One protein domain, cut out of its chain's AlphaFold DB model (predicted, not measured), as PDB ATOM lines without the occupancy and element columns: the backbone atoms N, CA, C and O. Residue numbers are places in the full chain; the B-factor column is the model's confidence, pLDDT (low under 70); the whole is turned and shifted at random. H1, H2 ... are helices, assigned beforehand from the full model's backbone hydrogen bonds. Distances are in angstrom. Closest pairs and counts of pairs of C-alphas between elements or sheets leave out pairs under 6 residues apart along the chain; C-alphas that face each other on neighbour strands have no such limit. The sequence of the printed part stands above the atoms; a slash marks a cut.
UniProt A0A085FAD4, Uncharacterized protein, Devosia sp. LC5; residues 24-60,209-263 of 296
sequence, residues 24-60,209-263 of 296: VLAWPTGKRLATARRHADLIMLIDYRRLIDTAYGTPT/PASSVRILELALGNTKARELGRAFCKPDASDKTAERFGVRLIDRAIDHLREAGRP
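What this domain is: This is residues 24 to 60 and 209 to 263 of the 296 residues of an uncharacterized protein of Devosia sp. LC5 (UniProt A0A085FAD4). One long helix, H5, is the spine of this domain, and three helices cross it at wide angles: H4 towards its first residues, H3 and H2 further along. H1 folds back beside the first turns of H2 as a helical hairpin, while residues 53 to 58, of which 53 to 56 belong to H2, stick out. The printed part has 92 residues with five named helices, in the order H1, H2, H3, H4, H5, and no named strand; the class is all helix, with mostly crossed packing. It is compact, with a radius of gyration of the C-alphas of 13.3 A, and spans 40 by 28 by 27 A.

How they stand to each other: H1, residues 28 to 35, and H2, residues 39 to 56, form a helical hairpin: they touch, closest at the C-alphas of Gly 30 and Leu 42, 6.1 A apart, and run opposite ways at a shallow tilt of 32 degrees. H2 touches H1 with residues 39 to 42 alone. With residues 41 to 45 alone H2 also touches H5, residues 239 to 261, about perpendicular at 73 degrees; the closest C-alphas are those of Asp 41 and Ile 254, 7.1 A apart. H3, residues 210 to 219, touches residues 249 to 256 of H5 at a steep tilt of 65 degrees, with the C-alphas of Ser 212 and Ala 253 closest at 4.7 A. H4, residues 225 to 232, touches H5 about perpendicular at 87 degrees, and the closest C-alphas, of Gly 229 and Gly 246, are 3.8 A apart. H5 is the hub, touching three helices. H1 and H5 are near each other, with 5 pairs of C-alphas within 10 A; H2 and H4 are apart. Every O i to N i+4 pair is within hydrogen-bond range in H1, H2, H3 and H5; in H4 it is 3 of 4.

Where its parts are: H1 begins at C-alpha 28, (197.396, 128.951, 100.728), and is 10.7 A long from first to last C-alpha. H2 measures 26.0 A and ends at C-alpha 56, (212.655, 130.986, 83.378). H3 measures 14.1 A and H4 11.1 A. H5 measures 33.0 A and ends at C-alpha 261, (194.049, 126.070, 78.084).

The domain as a whole: The two C-alphas farthest apart are those of Asp 236 and Pro 263, at 42.1 A. Residues 61 to 208 are not printed, and C-alphas 60 and 209 are 21.0 A apart across the cut, in the link from H2 to H3. The links from H1 to H2 and H3 to H4 are tight, and that from H4 to H5 is short. The mean pLDDT of the printed part is 73.2; 30 residues are under 70, among them 24 to 27, 53 to 60, 228 to 233 and 261 to 263.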
ATOM      1  N   VAL A  24     203.816 121.420  96.077       44.34
ATOM      2  CA  VAL A  24     202.816 122.433  95.707       44.34
ATOM      3  C   VAL A  24     201.684 122.570  96.768       44.34
ATOM      4  O   VAL A  24     200.873 123.494  96.755       44.34
ATOM      5  N   LEU A  25     201.660 121.697  97.782       46.69
ATOM      6  CA  LEU A  25     200.777 121.743  98.952       46.69
ATOM      7  C   LEU A  25     201.112 122.850  99.973       46.69
ATOM      8  O   LEU A  25     200.407 122.956 100.978       46.69
ATOM      9  N   ALA A  26     202.149 123.672  99.777       56.44
ATOM     10  CA  ALA A  26     202.444 124.790 100.683       56.44
ATOM     11  C   ALA A  26     201.615 126.056 100.394       56.44
ATOM     12  O   ALA A  26     201.395 126.845 101.317       56.44
ATOM     13  N   TRP A  27     201.101 126.235  99.170       69.06
ATOM     14  CA  TRP A  27     200.378 127.452  98.792       69.06
ATOM     15  C   TRP A  27     199.043 127.562  99.537       69.06
ATOM     16  O   TRP A  27     198.249 126.611  99.510       69.06
ATOM     17  N   PRO A  28     198.717 128.721 100.143       77.19
ATOM     18  CA  PRO A  28     197.396 128.951 100.728       77.19
ATOM     19  C   PRO A  28     196.262 128.677  99.729       77.19
ATOM     20  O   PRO A  28     195.250 128.070 100.082       77.19
ATOM     21  N   THR A  29     196.463 129.051  98.461       78.06
ATOM     22  CA  THR A  29     195.529 128.777  97.360       78.06
ATOM     23  C   THR A  29     195.410 127.285  97.062       78.06
ATOM     24  O   THR A  29     194.294 126.773  96.974       78.06
ATOM     25  N   GLY A  30     196.536 126.573  96.959       78.31
ATOM     26  CA  GLY A  30     196.556 125.132  96.697       78.31
ATOM     27  C   GLY A  30     195.845 124.336  97.795       78.31
ATOM     28  O   GLY A  30     194.974 123.514  97.502       78.31
ATOM     29  N   LYS A  31     196.115 124.663  99.068       81.19
ATOM     30  CA  LYS A  31     195.413 124.084 100.228       81.19
ATOM     31  C   LYS A  31     193.908 124.336 100.164       81.19
ATOM     32  O   LYS A  31     193.126 123.412 100.373       81.19
ATOM     33  N   ARG A  32     193.487 125.563  99.834       86.75
ATOM     34  CA  ARG A  32     192.065 125.910  99.690       86.75
ATOM     35  C   ARG A  32     191.384 125.069  98.608       86.75
ATOM     36  O   ARG A  32     190.295 124.552  98.851       86.75
ATOM     37  N   LEU A  33     192.004 124.924  97.437       83.19
ATOM     38  CA  LEU A  33     191.442 124.142  96.328       83.19
ATOM     39  C   LEU A  33     191.359 122.649  96.662       83.19
ATOM     40  O   LEU A  33     190.345 122.021  96.354       83.19
ATOM     41  N   ALA A  34     192.371 122.105  97.344       80.19
ATOM     42  CA  ALA A  34     192.365 120.727  97.830       80.19
ATOM     43  C   ALA A  34     191.213 120.480  98.821       80.19
ATOM     44  O   ALA A  34     190.434 119.545  98.633       80.19
ATOM     45  N   THR A  35     191.037 121.356  99.817       85.25
ATOM     46  CA  THR A  35     189.925 121.273 100.783       85.25
ATOM     47  C   THR A  35     188.560 121.396 100.100       85.25
ATOM     48  O   THR A  35     187.619 120.694 100.461       85.25
ATOM     49  N   ALA A  36     188.452 122.247  99.076       85.62
ATOM     50  CA  ALA A  36     187.234 122.429  98.286       85.62
ATOM     51  C   ALA A  36     186.997 121.331  97.226       85.62
ATOM     52  O   ALA A  36     186.065 121.455  96.434       85.62
ATOM     53  N   ARG A  37     187.828 120.276  97.181       85.00
ATOM     54  CA  ARG A  37     187.779 119.178  96.190       85.00
ATOM     55  C   ARG A  37     187.872 119.631  94.724       85.00
ATOM     56  O   ARG A  37     187.447 118.919  93.816       85.00
ATOM     57  N   ARG A  38     188.476 120.792  94.459       78.00
ATOM     58  CA  ARG A  38     188.714 121.323  93.102       78.00
ATOM     59  C   ARG A  38     190.026 120.785  92.527       78.00
ATOM     60  O   ARG A  38     190.936 121.541  92.202       78.00
ATOM     61  N   HIS A  39     190.134 119.460  92.431       75.38
ATOM     62  CA  HIS A  39     191.380 118.782  92.051       75.38
ATOM     63  C   HIS A  39     191.855 119.131  90.636       75.38
ATOM     64  O   HIS A  39     193.047 119.321  90.438       75.38
ATOM     65  N   ALA A  40     190.936 119.286  89.678       73.88
ATOM     66  CA  ALA A  40     191.284 119.670  88.309       73.88
ATOM     67  C   ALA A  40     191.954 121.055  88.243       73.88
ATOM     68  O   ALA A  40     192.962 121.224  87.566       73.88
ATOM     69  N   ASP A  41     191.440 122.026  89.003       78.81
ATOM     70  CA  ASP A  41     192.015 123.374  89.053       78.81
ATOM     71  C   ASP A  41     193.367 123.393  89.772       78.81
ATOM     72  O   ASP A  41     194.266 124.138  89.393       78.81
ATOM     73  N   LEU A  42     193.525 122.554  90.801       76.50
ATOM     74  CA  LEU A  42     194.798 122.382  91.494       76.50
ATOM     75  C   LEU A  42     195.870 121.789  90.569       76.50
ATOM     76  O   LEU A  42     196.987 122.294  90.553       76.50
ATOM     77  N   ILE A  43     195.530 120.751  89.797       74.50
ATOM     78  CA  ILE A  43     196.437 120.137  88.812       74.50
ATOM     79  C   ILE A  43     196.838 121.168  87.755       74.50
ATOM     80  O   ILE A  43     198.023 121.374  87.529       74.50
ATOM     81  N   MET A  44     195.871 121.906  87.207       81.75
ATOM     82  CA  MET A  44     196.142 122.963  86.231       81.75
ATOM     83  C   MET A  44     197.090 124.045  86.776       81.75
ATOM     84  O   MET A  44     197.977 124.500  86.061       81.75
ATOM     85  N   LEU A  45     196.940 124.454  88.042       78.44
ATOM     86  CA  LEU A  45     197.863 125.407  88.671       78.44
ATOM     87  C   LEU A  45     199.262 124.821  88.898       78.44
ATOM     88  O   LEU A  45     200.244 125.547  88.764       78.44
ATOM     89  N   ILE A  46     199.363 123.530  89.238       75.19
ATOM     90  CA  ILE A  46     200.646 122.820  89.337       75.19
ATOM     91  C   ILE A  46     201.354 122.827  87.978       75.19
ATOM     92  O   ILE A  46     202.539 123.144  87.910       75.19
ATOM     93  N   ASP A  47     200.632 122.506  86.906       73.81
ATOM     94  CA  ASP A  47     201.188 122.439  85.554       73.81
ATOM     95  C   ASP A  47     201.597 123.825  85.052       73.81
ATOM     96  O   ASP A  47     202.706 124.003  84.553       73.81
ATOM     97  N   TYR A  48     200.763 124.838  85.292       79.56
ATOM     98  CA  TYR A  48     201.088 126.228  84.978       79.56
ATOM     99  C   TYR A  48     202.328 126.724  85.738       79.56
ATOM    100  O   TYR A  48     203.169 127.416  85.168       79.56
ATOM    101  N   ARG A  49     202.505 126.326  87.004       76.81
ATOM    102  CA  ARG A  49     203.731 126.636  87.751       76.81
ATOM    103  C   ARG A  49     204.959 125.956  87.156       76.81
ATOM    104  O   ARG A  49     205.983 126.610  86.988       76.81
ATOM    105  N   ARG A  50     204.858 124.665  86.834       72.06
ATOM    106  CA  ARG A  50     205.953 123.924  86.193       72.06
ATOM    107  C   ARG A  50     206.368 124.586  84.887       72.06
ATOM    108  O   ARG A  50     207.558 124.734  84.653       72.06
ATOM    109  N   LEU A  51     205.398 125.041  84.095       72.81
ATOM    110  CA  LEU A  51     205.649 125.770  82.858       72.81
ATOM    111  C   LEU A  51     206.462 127.053  83.098       72.81
ATOM    112  O   LEU A  51     207.419 127.307  82.373       72.81
ATOM    113  N   ILE A  52     206.127 127.834  84.132       70.88
ATOM    114  CA  ILE A  52     206.890 129.033  84.528       70.88
ATOM    115  C   ILE A  52     208.318 128.659  84.949       70.88
ATOM    116  O   ILE A  52     209.277 129.265  84.470       70.88
ATOM    117  N   ASP A  53     208.467 127.653  85.812       68.06
ATOM    118  CA  ASP A  53     209.779 127.236  86.317       68.06
ATOM    119  C   ASP A  53     210.678 126.712  85.177       68.06
ATOM    120  O   ASP A  53     211.861 127.051  85.116       68.06
ATOM    121  N   THR A  54     210.108 125.972  84.218       62.75
ATOM    122  CA  THR A  54     210.799 125.550  82.992       62.75
ATOM    123  C   THR A  54     211.142 126.742  82.096       62.75
ATOM    124  O   THR A  54     212.260 126.817  81.602       62.75
ATOM    125  N   ALA A  55     210.239 127.706  81.905       62.06
ATOM    126  CA  ALA A  55     210.472 128.851  81.021       62.06
ATOM    127  C   ALA A  55     211.601 129.779  81.511       62.06
ATOM    128  O   ALA A  55     212.376 130.301  80.701       62.06
ATOM    129  N   TYR A  56     211.706 130.013  82.821       57.34
ATOM    130  CA  TYR A  56     212.655 130.986  83.378       57.34
ATOM    131  C   TYR A  56     213.917 130.364  83.978       57.34
ATOM    132  O   TYR A  56     214.869 131.092  84.249       57.34
ATOM    133  N   GLY A  57     213.976 129.039  84.151       49.91
ATOM    134  CA  GLY A  57     215.183 128.342  84.616       49.91
ATOM    135  C   GLY A  57     215.602 128.685  86.053       49.91
ATOM    136  O   GLY A  57     216.626 128.207  86.535       49.91
ATOM    137  N   THR A  58     214.803 129.488  86.753       43.28
ATOM    138  CA  THR A  58     214.910 129.783  88.178       43.28
ATOM    139  C   THR A  58     213.627 129.293  88.838       43.28
ATOM    140  O   THR A  58     212.568 129.812  88.480       43.28
ATOM    141  N   PRO A  59     213.666 128.335  89.784       42.03
ATOM    142  CA  PRO A  59     212.481 128.015  90.569       42.03
ATOM    143  C   PRO A  59     212.030 129.298  91.264       42.03
ATOM    144  O   PRO A  59     212.801 129.932  91.989       42.03
ATOM    145  N   THR A  60     210.810 129.731  90.966       39.19
ATOM    146  CA  THR A  60     210.331 131.074  91.306       39.19
ATOM    147  C   THR A  60     210.093 131.184  92.819       39.19
ATOM    148  O   THR A  60     208.988 130.955  93.297       39.19
ATOM    149  N   PRO A 209     193.824 138.234  80.608       74.94
ATOM    150  CA  PRO A 209     194.117 139.597  81.037       74.94
ATOM    151  C   PRO A 209     195.396 139.662  81.881       74.94
ATOM    152  O   PRO A 209     195.585 138.833  82.773       74.94
ATOM    153  N   ALA A 210     196.217 140.701  81.696       69.06
ATOM    154  CA  ALA A 210     197.451 140.905  82.469       69.06
ATOM    155  C   ALA A 210     197.213 140.924  83.994       69.06
ATOM    156  O   ALA A 210     198.008 140.397  84.769       69.06
ATOM    157  N   SER A 211     196.069 141.451  84.440       68.62
ATOM    158  CA  SER A 211     195.663 141.407  85.850       68.62
ATOM    159  C   SER A 211     195.481 139.977  86.368       68.62
ATOM    160  O   SER A 211     195.809 139.689  87.515       68.62
ATOM    161  N   SER A 212     194.994 139.067  85.522       71.94
ATOM    162  CA  SER A 212     194.804 137.655  85.866       71.94
ATOM    163  C   SER A 212     196.129 136.907  85.905       71.94
ATOM    164  O   SER A 212     196.323 136.127  86.829       71.94
ATOM    165  N   VAL A 213     197.062 137.209  84.989       71.88
ATOM    166  CA  VAL A 213     198.455 136.729  85.069       71.88
ATOM    167  C   VAL A 213     199.039 137.084  86.434       71.88
ATOM    168  O   VAL A 213     199.489 136.209  87.169       71.88
ATOM    169  N   ARG A 214     198.931 138.358  86.829       67.81
ATOM    170  CA  ARG A 214     199.505 138.841  88.087       67.81
ATOM    171  C   ARG A 214     198.869 138.205  89.320       67.81
ATOM    172  O   ARG A 214     199.566 137.866  90.273       67.81
ATOM    173  N   ILE A 215     197.547 138.038  89.315       71.69
ATOM    174  CA  ILE A 215     196.835 137.350  90.399       71.69
ATOM    175  C   ILE A 215     197.276 135.884  90.486       71.69
ATOM    176  O   ILE A 215     197.461 135.389  91.596       71.69
ATOM    177  N   LEU A 216     197.469 135.201  89.352       76.81
ATOM    178  CA  LEU A 216     197.956 133.821  89.322       76.81
ATOM    179  C   LEU A 216     199.375 133.725  89.882       76.81
ATOM    180  O   LEU A 216     199.594 132.921  90.779       76.81
ATOM    181  N   GLU A 217     200.306 134.578  89.450       74.94
ATOM    182  CA  GLU A 217     201.674 134.622  89.994       74.94
ATOM    183  C   GLU A 217     201.686 134.799  91.519       74.94
ATOM    184  O   GLU A 217     202.367 134.062  92.231       74.94
ATOM    185  N   LEU A 218     200.876 135.726  92.041       68.50
ATOM    186  CA  LEU A 218     200.752 135.947  93.485       68.50
ATOM    187  C   LEU A 218     200.099 134.759  94.207       68.50
ATOM    188  O   LEU A 218     200.443 134.477  95.359       68.50
ATOM    189  N   ALA A 219     199.163 134.070  93.549       69.88
ATOM    190  CA  ALA A 219     198.460 132.904  94.079       69.88
ATOM    191  C   ALA A 219     199.308 131.621  94.078       69.88
ATOM    192  O   ALA A 219     199.017 130.725  94.876       69.88
ATOM    193  N   LEU A 220     200.338 131.553  93.226       72.94
ATOM    194  CA  LEU A 220     201.380 130.516  93.200       72.94
ATOM    195  C   LEU A 220     202.473 130.736  94.266       72.94
ATOM    196  O   LEU A 220     203.462 130.010  94.292       72.94
ATOM    197  N   GLY A 221     202.316 131.739  95.133       68.94
ATOM    198  CA  GLY A 221     203.224 132.033  96.240       68.94
ATOM    199  C   GLY A 221     202.578 131.865  97.620       68.94
ATOM    200  O   GLY A 221     201.582 131.163  97.810       68.94
ATOM    201  N   ASN A 222     203.145 132.557  98.609       66.50
ATOM    202  CA  ASN A 222     202.656 132.555  99.993       66.50
ATOM    203  C   ASN A 222     201.495 133.504 100.272       66.50
ATOM    204  O   ASN A 222     200.961 133.502 101.384       66.50
ATOM    205  N   THR A 223     201.117 134.313  99.289       67.88
ATOM    206  CA  THR A 223     200.116 135.356  99.468       67.88
ATOM    207  C   THR A 223     198.780 134.741  99.857       67.88
ATOM    208  O   THR A 223     198.230 133.880  99.164       67.88
ATOM    209  N   LYS A 224     198.222 135.187 100.982       75.44
ATOM    210  CA  LYS A 224     196.891 134.740 101.405       75.44
ATOM    211  C   LYS A 224     195.827 135.485 100.608       75.44
ATOM    212  O   LYS A 224     195.970 136.665 100.303       75.44
ATOM    213  N   ALA A 225     194.686 134.836 100.371       74.31
ATOM    214  CA  ALA A 225     193.546 135.480  99.714       74.31
ATOM    215  C   ALA A 225     193.116 136.781 100.418       74.31
ATOM    216  O   ALA A 225     192.713 137.736  99.767       74.31
ATOM    217  N   ARG A 226     193.263 136.863 101.746       73.38
ATOM    218  CA  ARG A 226     193.010 138.092 102.510       73.38
ATOM    219  C   ARG A 226     193.935 139.247 102.127       73.38
ATOM    220  O   ARG A 226     193.460 140.370 102.020       73.38
ATOM    221  N   GLU A 227     195.223 138.983 101.931       70.25
ATOM    222  CA  GLU A 227     196.227 139.998 101.578       70.25
ATOM    223  C   GLU A 227     195.976 140.524 100.163       70.25
ATOM    224  O   GLU A 227     195.882 141.734  99.967       70.25
ATOM    225  N   LEU A 228     195.724 139.614  99.213       69.25
ATOM    226  CA  LEU A 228     195.269 139.961  97.863       69.25
ATOM    227  C   LEU A 228     193.991 140.799  97.907       69.25
ATOM    228  O   LEU A 228     193.897 141.842  97.274       69.25
ATOM    229  N   GLY A 229     193.008 140.369  98.692       65.06
ATOM    230  CA  GLY A 229     191.754 141.086  98.843       65.06
ATOM    231  C   GLY A 229     191.924 142.491  99.405       65.06
ATOM    232  O   GLY A 229     191.313 143.418  98.885       65.06
ATOM    233  N   ARG A 230     192.771 142.668 100.427       68.00
ATOM    234  CA  ARG A 230     193.055 143.977 101.035       68.00
ATOM    235  C   ARG A 230     193.716 144.945 100.054       68.00
ATOM    236  O   ARG A 230     193.398 146.125 100.105       68.00
ATOM    237  N   ALA A 231     194.564 144.460  99.146       68.94
ATOM    238  CA  ALA A 231     195.212 145.303  98.139       68.94
ATOM    239  C   ALA A 231     194.221 145.951  97.150       68.94
ATOM    240  O   ALA A 231     194.523 146.991  96.574       68.94
ATOM    241  N   PHE A 232     193.039 145.351  96.964       64.88
ATOM    242  CA  PHE A 232     192.047 145.792  95.975       64.88
ATOM    243  C   PHE A 232     190.682 146.168  96.574       64.88
ATOM    244  O   PHE A 232     189.801 146.648  95.860       64.88
ATOM    245  N   CYS A 233     190.470 145.935  97.870       68.75
ATOM    246  CA  CYS A 233     189.266 146.358  98.579       68.75
ATOM    247  C   CYS A 233     189.369 147.816  99.038       68.75
ATOM    248  O   CYS A 233     190.447 148.401  99.099       68.75
ATOM    249  N   LYS A 234     188.224 148.393  99.420       73.06
ATOM    250  CA  LYS A 234     188.196 149.688 100.113       73.06
ATOM    251  C   LYS A 234     189.015 149.612 101.417       73.06
ATOM    252  O   LYS A 234     188.965 148.561 102.062       73.06
ATOM    253  N   PRO A 235     189.681 150.704 101.838       68.50
ATOM    254  CA  PRO A 235     190.514 150.728 103.047       68.50
ATOM    255  C   PRO A 235     189.787 150.242 104.310       68.50
ATOM    256  O   PRO A 235     190.384 149.579 105.151       68.50
ATOM    257  N   ASP A 236     188.479 150.492 104.389       77.06
ATOM    258  CA  ASP A 236     187.647 150.173 105.556       77.06
ATOM    259  C   ASP A 236     187.001 148.776 105.488       77.06
ATOM    260  O   ASP A 236     186.126 148.432 106.289       77.06
ATOM    261  N   ALA A 237     187.363 147.954 104.498       75.44
ATOM    262  CA  ALA A 237     186.783 146.628 104.345       75.44
ATOM    263  C   ALA A 237     187.228 145.694 105.479       75.44
ATOM    264  O   ALA A 237     188.414 145.529 105.758       75.44
ATOM    265  N   SER A 238     186.263 145.006 106.095       87.81
ATOM    266  CA  SER A 238     186.565 144.003 107.117       87.81
ATOM    267  C   SER A 238     187.386 142.840 106.552       87.81
ATOM    268  O   SER A 238     187.254 142.470 105.382       87.81
ATOM    269  N   ASP A 239     188.164 142.178 107.410       83.31
ATOM    270  CA  ASP A 239     189.031 141.061 107.011       83.31
ATOM    271  C   ASP A 239     188.304 139.920 106.309       83.31
ATOM    272  O   ASP A 239     188.818 139.347 105.348       83.31
ATOM    273  N   LYS A 240     187.079 139.618 106.746       88.75
ATOM    274  CA  LYS A 240     186.235 138.606 106.099       88.75
ATOM    275  C   LYS A 240     185.813 139.034 104.693       88.75
ATOM    276  O   LYS A 240     185.685 138.189 103.809       88.75
ATOM    277  N   THR A 241     185.583 140.328 104.484       82.00
ATOM    278  CA  THR A 241     185.192 140.884 103.182       82.00
ATOM    279  C   THR A 241     186.372 140.872 102.222       82.00
ATOM    280  O   THR A 241     186.228 140.386 101.102       82.00
ATOM    281  N   ALA A 242     187.548 141.305 102.686       74.88
ATOM    282  CA  ALA A 242     188.786 141.229 101.922       74.88
ATOM    283  C   ALA A 242     189.103 139.783 101.520       74.88
ATOM    284  O   ALA A 242     189.314 139.495 100.348       74.88
ATOM    285  N   GLU A 243     189.034 138.837 102.455       83.19
ATOM    286  CA  GLU A 243     189.289 137.424 102.163       83.19
ATOM    287  C   GLU A 243     188.330 136.852 101.109       83.19
ATOM    288  O   GLU A 243     188.778 136.224 100.150       83.19
ATOM    289  N   ARG A 244     187.022 137.127 101.216       82.25
ATOM    290  CA  ARG A 244     186.036 136.719 100.197       82.25
ATOM    291  C   ARG A 244     186.327 137.338  98.832       82.25
ATOM    292  O   ARG A 244     186.162 136.667  97.815       82.25
ATOM    293  N   PHE A 245     186.735 138.602  98.804       78.31
ATOM    294  CA  PHE A 245     187.060 139.296  97.565       78.31
ATOM    295  C   PHE A 245     188.316 138.720  96.906       78.31
ATOM    296  O   PHE A 245     188.278 138.374  95.728       78.31
ATOM    297  N   GLY A 246     189.389 138.509  97.670       75.81
ATOM    298  CA  GLY A 246     190.606 137.891  97.151       75.81
ATOM    299  C   GLY A 246     190.389 136.454  96.678       75.81
ATOM    300  O   GLY A 246     190.922 136.074  95.641       75.81
ATOM    301  N   VAL A 247     189.531 135.677  97.350       86.19
ATOM    302  CA  VAL A 247     189.112 134.355  96.854       86.19
ATOM    303  C   VAL A 247     188.449 134.461  95.478       86.19
ATOM    304  O   VAL A 247     188.811 133.707  94.578       86.19
ATOM    305  N   ARG A 248     187.529 135.416  95.282       83.81
ATOM    306  CA  ARG A 248     186.866 135.634  93.983       83.81
ATOM    307  C   ARG A 248     187.847 136.042  92.887       83.81
ATOM    308  O   ARG A 248     187.707 135.570  91.764       83.81
ATOM    309  N   LEU A 249     188.827 136.890  93.203       77.50
ATOM    310  CA  LEU A 249     189.871 137.292  92.258       77.50
ATOM    311  C   LEU A 249     190.696 136.090  91.793       77.50
ATOM    312  O   LEU A 249     190.878 135.898  90.592       77.50
ATOM    313  N   ILE A 250     191.145 135.260  92.737       82.75
ATOM    314  CA  ILE A 250     191.904 134.042  92.439       82.75
ATOM    315  C   ILE A 250     191.059 133.081  91.601       82.75
ATOM    316  O   ILE A 250     191.527 132.582  90.582       82.75
ATOM    317  N   ASP A 251     189.806 132.842  91.995       87.88
ATOM    318  CA  ASP A 251     188.911 131.934  91.274       87.88
ATOM    319  C   ASP A 251     188.647 132.410  89.843       87.88
ATOM    320  O   ASP A 251     188.709 131.607  88.914       87.88
ATOM    321  N   ARG A 252     188.464 133.719  89.643       85.75
ATOM    322  CA  ARG A 252     188.302 134.297  88.307       85.75
ATOM    323  C   ARG A 252     189.566 134.169  87.457       85.75
ATOM    324  O   ARG A 252     189.471 133.912  86.260       85.75
ATOM    325  N   ALA A 253     190.742 134.340  88.054       81.44
ATOM    326  CA  ALA A 253     192.006 134.185  87.344       81.44
ATOM    327  C   ALA A 253     192.252 132.719  86.932       81.44
ATOM    328  O   ALA A 253     192.707 132.462  85.820       81.44
ATOM    329  N   ILE A 254     191.867 131.761  87.783       87.44
ATOM    330  CA  ILE A 254     191.846 130.326  87.453       87.44
ATOM    331  C   ILE A 254     190.876 130.054  86.298       87.44
ATOM    332  O   ILE A 254     191.209 129.286  85.399       87.44
ATOM    333  N   ASP A 255     189.699 130.683  86.281       88.06
ATOM    334  CA  ASP A 255     188.749 130.525  85.174       88.06
ATOM    335  C   ASP A 255     189.340 131.017  83.842       88.06
ATOM    336  O   ASP A 255     189.240 130.306  82.844       88.06
ATOM    337  N   HIS A 256     190.030 132.163  83.830       83.62
ATOM    338  CA  HIS A 256     190.727 132.648  82.631       83.62
ATOM    339  C   HIS A 256     191.854 131.702  82.189       83.62
ATOM    340  O   HIS A 256     192.000 131.440  80.996       83.62
ATOM    341  N   LEU A 257     192.625 131.142  83.129       85.31
ATOM    342  CA  LEU A 257     193.641 130.133  82.812       85.31
ATOM    343  C   LEU A 257     193.002 128.881  82.187       85.31
ATOM    344  O   LEU A 257     193.493 128.364  81.183       85.31
ATOM    345  N   ARG A 258     191.857 128.445  82.723       84.81
ATOM    346  CA  ARG A 258     191.084 127.321  82.181       84.81
ATOM    347  C   ARG A 258     190.590 127.601  80.764       84.81
ATOM    348  O   ARG A 258     190.611 126.708  79.924       84.81
ATOM    349  N   GLU A 259     190.127 128.817  80.493       83.62
ATOM    350  CA  GLU A 259     189.684 129.243  79.162       83.62
ATOM    351  C   GLU A 259     190.846 129.307  78.162       83.62
ATOM    352  O   GLU A 259     190.685 128.884  77.020       83.62
ATOM    353  N   ALA A 260     192.029 129.754  78.592       78.06
ATOM    354  CA  ALA A 260     193.218 129.822  77.744       78.06
ATOM    355  C   ALA A 260     193.786 128.444  77.368       78.06
ATOM    356  O   ALA A 260     194.306 128.283  76.256       78.06
ATOM    357  N   GLY A 261     193.660 127.469  78.280       64.38
ATOM    358  CA  GLY A 261     194.049 126.070  78.084       64.38
ATOM    359  C   GLY A 261     193.031 125.225  77.309       64.38
ATOM    360  O   GLY A 261     193.343 124.109  76.902       64.38
ATOM    361  N   ARG A 262     191.814 125.732  77.056       55.09
ATOM    362  CA  ARG A 262     190.890 125.072  76.124       55.09
ATOM    363  C   ARG A 262     191.389 125.301  74.696       55.09
ATOM    364  O   ARG A 262     191.656 126.451  74.336       55.09
ATOM    365  N   PRO A 263     191.471 124.261  73.845       44.50
ATOM    366  CA  PRO A 263     191.630 124.493  72.420       44.50
ATOM    367  C   PRO A 263     190.461 125.372  71.975       44.50
ATOM    368  O   PRO A 263     189.297 125.004  72.154       44.50
TER     369      PRO A 263